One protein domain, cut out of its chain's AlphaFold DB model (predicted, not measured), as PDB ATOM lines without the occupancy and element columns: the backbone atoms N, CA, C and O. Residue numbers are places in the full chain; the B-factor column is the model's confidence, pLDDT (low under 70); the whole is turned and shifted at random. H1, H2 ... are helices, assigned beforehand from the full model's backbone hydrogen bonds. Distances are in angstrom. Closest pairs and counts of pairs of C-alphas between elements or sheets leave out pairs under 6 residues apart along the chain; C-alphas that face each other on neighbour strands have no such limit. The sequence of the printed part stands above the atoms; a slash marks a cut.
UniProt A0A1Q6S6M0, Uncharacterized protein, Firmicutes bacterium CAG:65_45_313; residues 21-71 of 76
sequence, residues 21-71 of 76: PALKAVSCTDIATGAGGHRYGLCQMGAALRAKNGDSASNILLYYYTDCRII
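What this domain is: This is residues 21 to 71 of the 76 residues of an uncharacterized protein of Firmicutes bacterium CAG:65_45_313 (UniProt A0A1Q6S6M0). Two short helices, H2 and H3, follow each other through a tight turn and touch, running opposite ways at a steep tilt; before them a wide loop, residues 25 to 43, leads from H1, a single short helical turn near H3. The whole is a flat shape, with C-alphas spanning 31 by 26 by 12 A along their three main axes. The printed part has 51 residues with three named helices, in the order H1, H2, H3 along the chain, and no named strand. The class is all helix, though under half of the residues, 21 of the 51, are in named elements. The whole is compact, with a radius of gyration of the C-alphas of 10.6 A.

Where its parts are: The printed part begins with H1, residues 21 to 24, 5.1 A from first to last C-alpha; C-alpha 21 is at (-19.826, -19.964, -31.354). Residues 25 to 43 hold no named element, and their C-alphas lie 4 to 16 A from the mean of all C-alphas. H2, residues 44 to 52, is the longest helix by residues and measures 12.4 A; its first C-alpha, of Gln 44, is at (-9.033, -9.248, -37.368). H3, residues 57 to 64, measures 11.0 A and ends with C-alpha 64 at (-15.284, -12.015, -29.667). Residues 65 to 71 follow it to the end of the printed part.

How they stand to each other: H1 is near H3: no pair of their C-alphas is within 8 A, but 6 pairs are within 10 A. H1 and H2 are apart. H2 and H3 touch, with 4 pairs of C-alphas within 8 A; their closest C-alphas are those of Ala 47 and Ile 60, 6.1 A apart. Their lines stand at a steep tilt of 48 degrees, and they run opposite ways, with their centres 10.3 A apart. In H2 and H3 every O i to N i+4 pair is within hydrogen-bond range. H1, with 4 residues, is too short for such a pair; its one O i to N i+3 pair is within range.

The domain as a whole: The two C-alphas farthest apart are those of Thr 33 and Ile 71, at 32.5 A. The C-alphas of the first and last printed residues, Pro 21 and Ile 71, are 11.8 A apart. The printed part has no cut. The link from H1 to H2, with 19 residues, is long; the link from H2 to H3, with 4, is tight. The mean pLDDT of the printed part is 86.9, and the model's confidence is under 70 at residues 31 to 35, within the long link.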
ATOM      1  N   PRO A  21     -20.489 -21.209 -31.753       81.44
ATOM      2  CA  PRO A  21     -19.826 -19.964 -31.354       81.44
ATOM      3  C   PRO A  21     -20.301 -18.741 -32.144       81.44
ATOM      4  O   PRO A  21     -20.416 -17.654 -31.592       81.44
ATOM      5  N   ALA A  22     -20.678 -18.923 -33.414       81.25
ATOM      6  CA  ALA A  22     -21.235 -17.862 -34.252       81.25
ATOM      7  C   ALA A  22     -22.500 -17.200 -33.664       81.25
ATOM      8  O   ALA A  22     -22.686 -16.001 -33.836       81.25
ATOM      9  N   LEU A  23     -23.339 -17.939 -32.926       82.88
ATOM     10  CA  LEU A  23     -24.532 -17.397 -32.254       82.88
ATOM     11  C   LEU A  23     -24.199 -16.592 -30.991       82.88
ATOM     12  O   LEU A  23     -25.055 -15.900 -30.447       82.88
ATOM     13  N   LYS A  24     -22.960 -16.707 -30.517       86.00
ATOM     14  CA  LYS A  24     -22.416 -16.020 -29.347       86.00
ATOM     15  C   LYS A  24     -21.391 -14.947 -29.716       86.00
ATOM     16  O   LYS A  24     -20.714 -14.399 -28.851       86.00
ATOM     17  N   ALA A  25     -21.244 -14.677 -31.010       89.88
ATOM     18  CA  ALA A  25     -20.376 -13.626 -31.496       89.88
ATOM     19  C   ALA A  25     -20.858 -12.251 -31.006       89.88
ATOM     20  O   ALA A  25     -22.061 -12.038 -30.853       89.88
ATOM     21  N   VAL A  26     -19.931 -11.319 -30.788       89.12
ATOM     22  CA  VAL A  26     -20.235  -9.916 -30.457       89.12
ATOM     23  C   VAL A  26     -19.796  -8.979 -31.579       89.12
ATOM     24  O   VAL A  26     -19.041  -9.363 -32.474       89.12
ATOM     25  N   SER A  27     -20.283  -7.740 -31.553       87.81
ATOM     26  CA  SER A  27     -19.871  -6.736 -32.536       87.81
ATOM     27  C   SER A  27     -18.442  -6.250 -32.278       87.81
ATOM     28  O   SER A  27     -18.053  -6.061 -31.128       87.81
ATOM     29  N   CYS A  28     -17.675  -5.999 -33.340       84.12
ATOM     30  CA  CYS A  28     -16.348  -5.396 -33.215       84.12
ATOM     31  C   CYS A  28     -16.455  -3.945 -32.730       84.12
ATOM     32  O   CYS A  28     -17.041  -3.106 -33.418       84.12
ATOM     33  N   THR A  29     -15.843  -3.647 -31.586       79.69
ATOM     34  CA  THR A  29     -15.782  -2.302 -30.990       79.69
ATOM     35  C   THR A  29     -14.361  -1.740 -30.938       79.69
ATOM     36  O   THR A  29     -14.180  -0.556 -30.676       79.69
ATOM     37  N   ASP A  30     -13.348  -2.559 -31.231       72.19
ATOM     38  CA  ASP A  30     -11.931  -2.219 -31.054       72.19
ATOM     39  C   ASP A  30     -11.371  -1.279 -32.142       72.19
ATOM     40  O   ASP A  30     -10.231  -0.828 -32.044       72.19
ATOM     41  N   ILE A  31     -12.152  -0.965 -33.182       68.56
ATOM     42  CA  ILE A  31     -11.767  -0.049 -34.266       68.56
ATOM     43  C   ILE A  31     -12.879   0.974 -34.541       68.56
ATOM     44  O   ILE A  31     -13.964   0.634 -35.013       68.56
ATOM     45  N   ALA A  32     -12.590   2.251 -34.269       64.44
ATOM     46  CA  ALA A  32     -13.532   3.361 -34.454       64.44
ATOM     47  C   ALA A  32     -13.847   3.634 -35.938       64.44
ATOM     48  O   ALA A  32     -14.965   4.004 -36.291       64.44
ATOM     49  N   THR A  33     -12.877   3.411 -36.826       67.38
ATOM     50  CA  THR A  33     -13.002   3.585 -38.277       67.38
ATOM     51  C   THR A  33     -12.143   2.541 -39.001       67.38
ATOM     52  O   THR A  33     -11.146   2.066 -38.465       67.38
ATOM     53  N   GLY A  34     -12.527   2.164 -40.229       58.94
ATOM     54  CA  GLY A  34     -11.569   1.551 -41.160       58.94
ATOM     55  C   GLY A  34     -11.545   0.026 -41.342       58.94
ATOM     56  O   GLY A  34     -10.536  -0.468 -41.830       58.94
ATOM     57  N   ALA A  35     -12.608  -0.737 -41.067       61.66
ATOM     58  CA  ALA A  35     -12.683  -2.113 -41.587       61.66
ATOM     59  C   ALA A  35     -14.035  -2.432 -42.237       61.66
ATOM     60  O   ALA A  35     -15.101  -2.177 -41.665       61.66
ATOM     61  N   GLY A  36     -13.966  -2.975 -43.453       73.75
ATOM     62  CA  GLY A  36     -15.090  -3.603 -44.140       73.75
ATOM     63  C   GLY A  36     -15.420  -4.974 -43.540       73.75
ATOM     64  O   GLY A  36     -14.607  -5.570 -42.835       73.75
ATOM     65  N   GLY A  37     -16.628  -5.464 -43.819       78.38
ATOM     66  CA  GLY A  37     -17.172  -6.708 -43.266       78.38
ATOM     67  C   GLY A  37     -18.424  -6.473 -42.417       78.38
ATOM     68  O   GLY A  37     -18.804  -5.337 -42.144       78.38
ATOM     69  N   HIS A  38     -19.071  -7.557 -41.987       85.06
ATOM     70  CA  HIS A  38     -20.339  -7.519 -41.240       85.06
ATOM     71  C   HIS A  38     -20.186  -7.137 -39.755       85.06
ATOM     72  O   HIS A  38     -21.177  -7.072 -39.035       85.06
ATOM     73  N   ARG A  39     -18.950  -6.879 -39.297       83.00
ATOM     74  CA  ARG A  39     -18.607  -6.377 -37.951       83.00
ATOM     75  C   ARG A  39     -19.088  -7.246 -36.788       83.00
ATOM     76  O   ARG A  39     -19.216  -6.739 -35.680       83.00
ATOM     77  N   TYR A  40     -19.308  -8.537 -37.018       87.25
ATOM     78  CA  TYR A  40     -19.789  -9.477 -36.007       87.25
ATOM     79  C   TYR A  40     -18.812 -10.651 -35.878       87.25
ATOM     80  O   TYR A  40     -18.367 -11.187 -36.887       87.25
ATOM     81  N   GLY A  41     -18.462 -11.060 -34.663       90.44
ATOM     82  CA  GLY A  41     -17.444 -12.087 -34.416       90.44
ATOM     83  C   GLY A  41     -16.025 -11.526 -34.449       90.44
ATOM     84  O   GLY A  41     -15.799 -10.371 -34.098       90.44
ATOM     85  N   LEU A  42     -15.051 -12.356 -34.833       91.81
ATOM     86  CA  LEU A  42     -13.631 -12.014 -34.740       91.81
ATOM     87  C   LEU A  42     -13.251 -10.823 -35.631       91.81
ATOM     88  O   LEU A  42     -13.124 -10.939 -36.851       91.81
ATOM     89  N   CYS A  43     -12.970  -9.688 -35.002       91.81
ATOM     90  CA  CYS A  43     -12.411  -8.532 -35.684       91.81
ATOM     91  C   CYS A  43     -10.906  -8.714 -35.870       91.81
ATOM     92  O   CYS A  43     -10.156  -8.653 -34.904       91.81
ATOM     93  N   GLN A  44     -10.443  -8.921 -37.102       90.38
ATOM     94  CA  GLN A  44      -9.033  -9.248 -37.368       90.38
ATOM     95  C   GLN A  44      -8.068  -8.153 -36.884       90.38
ATOM     96  O   GLN A  44      -7.087  -8.444 -36.203       90.38
ATOM     97  N   MET A  45      -8.383  -6.883 -37.161       90.44
ATOM     98  CA  MET A  45      -7.559  -5.751 -36.715       90.44
ATOM     99  C   MET A  45      -7.613  -5.560 -35.195       90.44
ATOM    100  O   MET A  45      -6.582  -5.331 -34.565       90.44
ATOM    101  N   GLY A  46      -8.795  -5.711 -34.589       90.94
ATOM    102  CA  GLY A  46      -8.941  -5.656 -33.134       90.94
ATOM    103  C   GLY A  46      -8.225  -6.814 -32.431       90.94
ATOM    104  O   GLY A  46      -7.597  -6.617 -31.397       90.94
ATOM    105  N   ALA A  47      -8.245  -8.016 -33.011       93.75
ATOM    106  CA  ALA A  47      -7.482  -9.170 -32.543       93.75
ATOM    107  C   ALA A  47      -5.969  -8.912 -32.603       93.75
ATOM    108  O   ALA A  47      -5.266  -9.219 -31.644       93.75
ATOM    109  N   ALA A  48      -5.471  -8.291 -33.678       92.94
ATOM    110  CA  ALA A  48      -4.066  -7.898 -33.782       92.94
ATOM    111  C   ALA A  48      -3.671  -6.856 -32.720       92.94
ATOM    112  O   ALA A  48      -2.617  -6.984 -32.097       92.94
ATOM    113  N   LEU A  49      -4.526  -5.857 -32.463       92.06
ATOM    114  CA  LEU A  49      -4.311  -4.873 -31.396       92.06
ATOM    115  C   LEU A  49      -4.270  -5.536 -30.011       92.06
ATOM    116  O   LEU A  49      -3.381  -5.247 -29.215       92.06
ATOM    117  N   ARG A  50      -5.191  -6.461 -29.735       93.94
ATOM    118  CA  ARG A  50      -5.226  -7.222 -28.478       93.94
ATOM    119  C   ARG A  50      -4.000  -8.107 -28.292       93.94
ATOM    120  O   ARG A  50      -3.402  -8.086 -27.222       93.94
ATOM    121  N   ALA A  51      -3.568  -8.799 -29.345       96.94
ATOM    122  CA  ALA A  51      -2.332  -9.576 -29.324       96.94
ATOM    123  C   ALA A  51      -1.112  -8.684 -29.047       96.94
ATOM    124  O   ALA A  51      -0.271  -9.029 -28.221       96.94
ATOM    125  N   LYS A  52      -1.040  -7.497 -29.672       95.75
ATOM    126  CA  LYS A  52      -0.000  -6.494 -29.385       95.75
ATOM    127  C   LYS A  52      -0.018  -6.043 -27.918       95.75
ATOM    128  O   LYS A  52       1.044  -5.785 -27.360       95.75
ATOM    129  N   ASN A  53      -1.194  -5.975 -27.299       95.69
ATOM    130  CA  ASN A  53      -1.369  -5.628 -25.887       95.69
ATOM    131  C   ASN A  53      -1.128  -6.810 -24.925       95.69
ATOM    132  O   ASN A  53      -1.210  -6.623 -23.713       95.69
ATOM    133  N   GLY A  54      -0.807  -8.002 -25.440       97.38
ATOM    134  CA  GLY A  54      -0.451  -9.177 -24.641       97.38
ATOM    135  C   GLY A  54      -1.583 -10.179 -24.404       97.38
ATOM    136  O   GLY A  54      -1.375 -11.146 -23.668       97.38
ATOM    137  N   ASP A  55      -2.757 -10.006 -25.019       97.44
ATOM    138  CA  ASP A  55      -3.830 -10.998 -24.911       97.44
ATOM    139  C   ASP A  55      -3.429 -12.307 -25.616       97.44
ATOM    140  O   ASP A  55      -2.939 -12.318 -26.748       97.44
ATOM    141  N   SER A  56      -3.693 -13.442 -24.962       96.50
ATOM    142  CA  SER A  56      -3.528 -14.761 -25.577       96.50
ATOM    143  C   SER A  56      -4.571 -14.997 -26.675       96.50
ATOM    144  O   SER A  56      -5.670 -14.442 -26.637       96.50
ATOM    145  N   ALA A  57      -4.283 -15.901 -27.618       94.69
ATOM    146  CA  ALA A  57      -5.250 -16.283 -28.653       94.69
ATOM    147  C   ALA A  57      -6.590 -16.762 -28.057       94.69
ATOM    148  O   ALA A  57      -7.655 -16.421 -28.566       94.69
ATOM    149  N   SER A  58      -6.550 -17.503 -26.945       94.56
ATOM    150  CA  SER A  58      -7.750 -17.945 -26.229       94.56
ATOM    151  C   SER A  58      -8.550 -16.773 -25.661       94.56
ATOM    152  O   SER A  58      -9.766 -16.746 -25.828       94.56
ATOM    153  N   ASN A  59      -7.887 -15.786 -25.050       95.19
ATOM    154  CA  ASN A  59      -8.558 -14.601 -24.511       95.19
ATOM    155  C   ASN A  59      -9.170 -13.748 -25.625       95.19
ATOM    156  O   ASN A  59     -10.300 -13.287 -25.493       95.19
ATOM    157  N   ILE A  60      -8.467 -13.602 -26.751       95.56
ATOM    158  CA  ILE A  60      -8.979 -12.897 -27.932       95.56
ATOM    159  C   ILE A  60     -10.235 -13.593 -28.467       95.56
ATOM    160  O   ILE A  60     -11.232 -12.933 -28.747       95.56
ATOM    161  N   LEU A  61     -10.224 -14.923 -28.586       93.44
ATOM    162  CA  LEU A  61     -11.395 -15.672 -29.050       93.44
ATOM    163  C   LEU A  61     -12.580 -15.543 -28.087       93.44
ATOM    164  O   LEU A  61     -13.693 -15.306 -28.542       93.44
ATOM    165  N   LEU A  62     -12.351 -15.648 -26.776       93.50
ATOM    166  CA  LEU A  62     -13.409 -15.501 -25.769       93.50
ATOM    167  C   LEU A  62     -13.958 -14.073 -25.673       93.50
ATOM    168  O   LEU A  62     -15.107 -13.888 -25.280       93.50
ATOM    169  N   TYR A  63     -13.169 -13.072 -26.064       93.19
ATOM    170  CA  TYR A  63     -13.641 -11.697 -26.185       93.19
ATOM    171  C   TYR A  63     -14.651 -11.534 -27.333       93.19
ATOM    172  O   TYR A  63     -15.687 -10.901 -27.147       93.19
ATOM    173  N   TYR A  64     -14.387 -12.128 -28.505       94.00
ATOM    174  CA  TYR A  64     -15.284 -12.015 -29.667       94.00
ATOM    175  C   TYR A  64     -16.426 -13.037 -29.694       94.00
ATOM    176  O   TYR A  64     -17.410 -12.810 -30.398       94.00
ATOM    177  N   TYR A  65     -16.303 -14.143 -28.960       92.94
ATOM    178  CA  TYR A  65     -17.297 -15.208 -28.859       92.94
ATOM    179  C   TYR A  65     -17.573 -15.505 -27.380       92.94
ATOM    180  O   TYR A  65     -16.891 -16.320 -26.755       92.94
ATOM    181  N   THR A  66     -18.562 -14.820 -26.806       88.19
ATOM    182  CA  THR A  66     -18.853 -14.884 -25.366       88.19
ATOM    183  C   THR A  66     -19.477 -16.224 -24.977       88.19
ATOM    184  O   THR A  66     -19.978 -16.964 -25.819       88.19
ATOM    185  N   ASP A  67     -19.437 -16.589 -23.695       87.50
ATOM    186  CA  ASP A  67     -19.957 -17.872 -23.179       87.50
ATOM    187  C   ASP A  67     -19.433 -19.133 -23.898       87.50
ATOM    188  O   ASP A  67     -20.023 -20.211 -23.792       87.50
ATOM    189  N   CYS A  68     -18.338 -19.022 -24.649       87.31
ATOM    190  CA  CYS A  68     -17.748 -20.139 -25.368       87.31
ATOM    191  C   CYS A  68     -16.708 -20.857 -24.507       87.31
ATOM    192  O   CYS A  68     -16.120 -20.305 -23.579       87.31
ATOM    193  N   ARG A  69     -16.454 -22.122 -24.841       85.44
ATOM    194  CA  ARG A  69     -15.366 -22.911 -24.257       85.44
ATOM    195  C   ARG A  69     -14.309 -23.148 -25.321       85.44
ATOM    196  O   ARG A  69     -14.632 -23.595 -26.418       85.44
ATOM    197  N   ILE A  70     -13.050 -22.889 -24.984       87.31
ATOM    198  CA  ILE A  70     -11.931 -23.237 -25.858       87.31
ATOM    199  C   ILE A  70     -11.672 -24.738 -25.745       87.31
ATOM    200  O   ILE A  70     -11.413 -25.253 -24.657       87.31
ATOM    201  N   ILE A  71     -11.733 -25.430 -26.880       85.75
ATOM    202  CA  ILE A  71     -11.296 -26.818 -27.014       85.75
ATOM    203  C   ILE A  71     -10.008 -26.787 -27.833       85.75
ATOM    204  O   ILE A  71     -10.019 -26.375 -28.990       85.75
TER     205      ILE A  71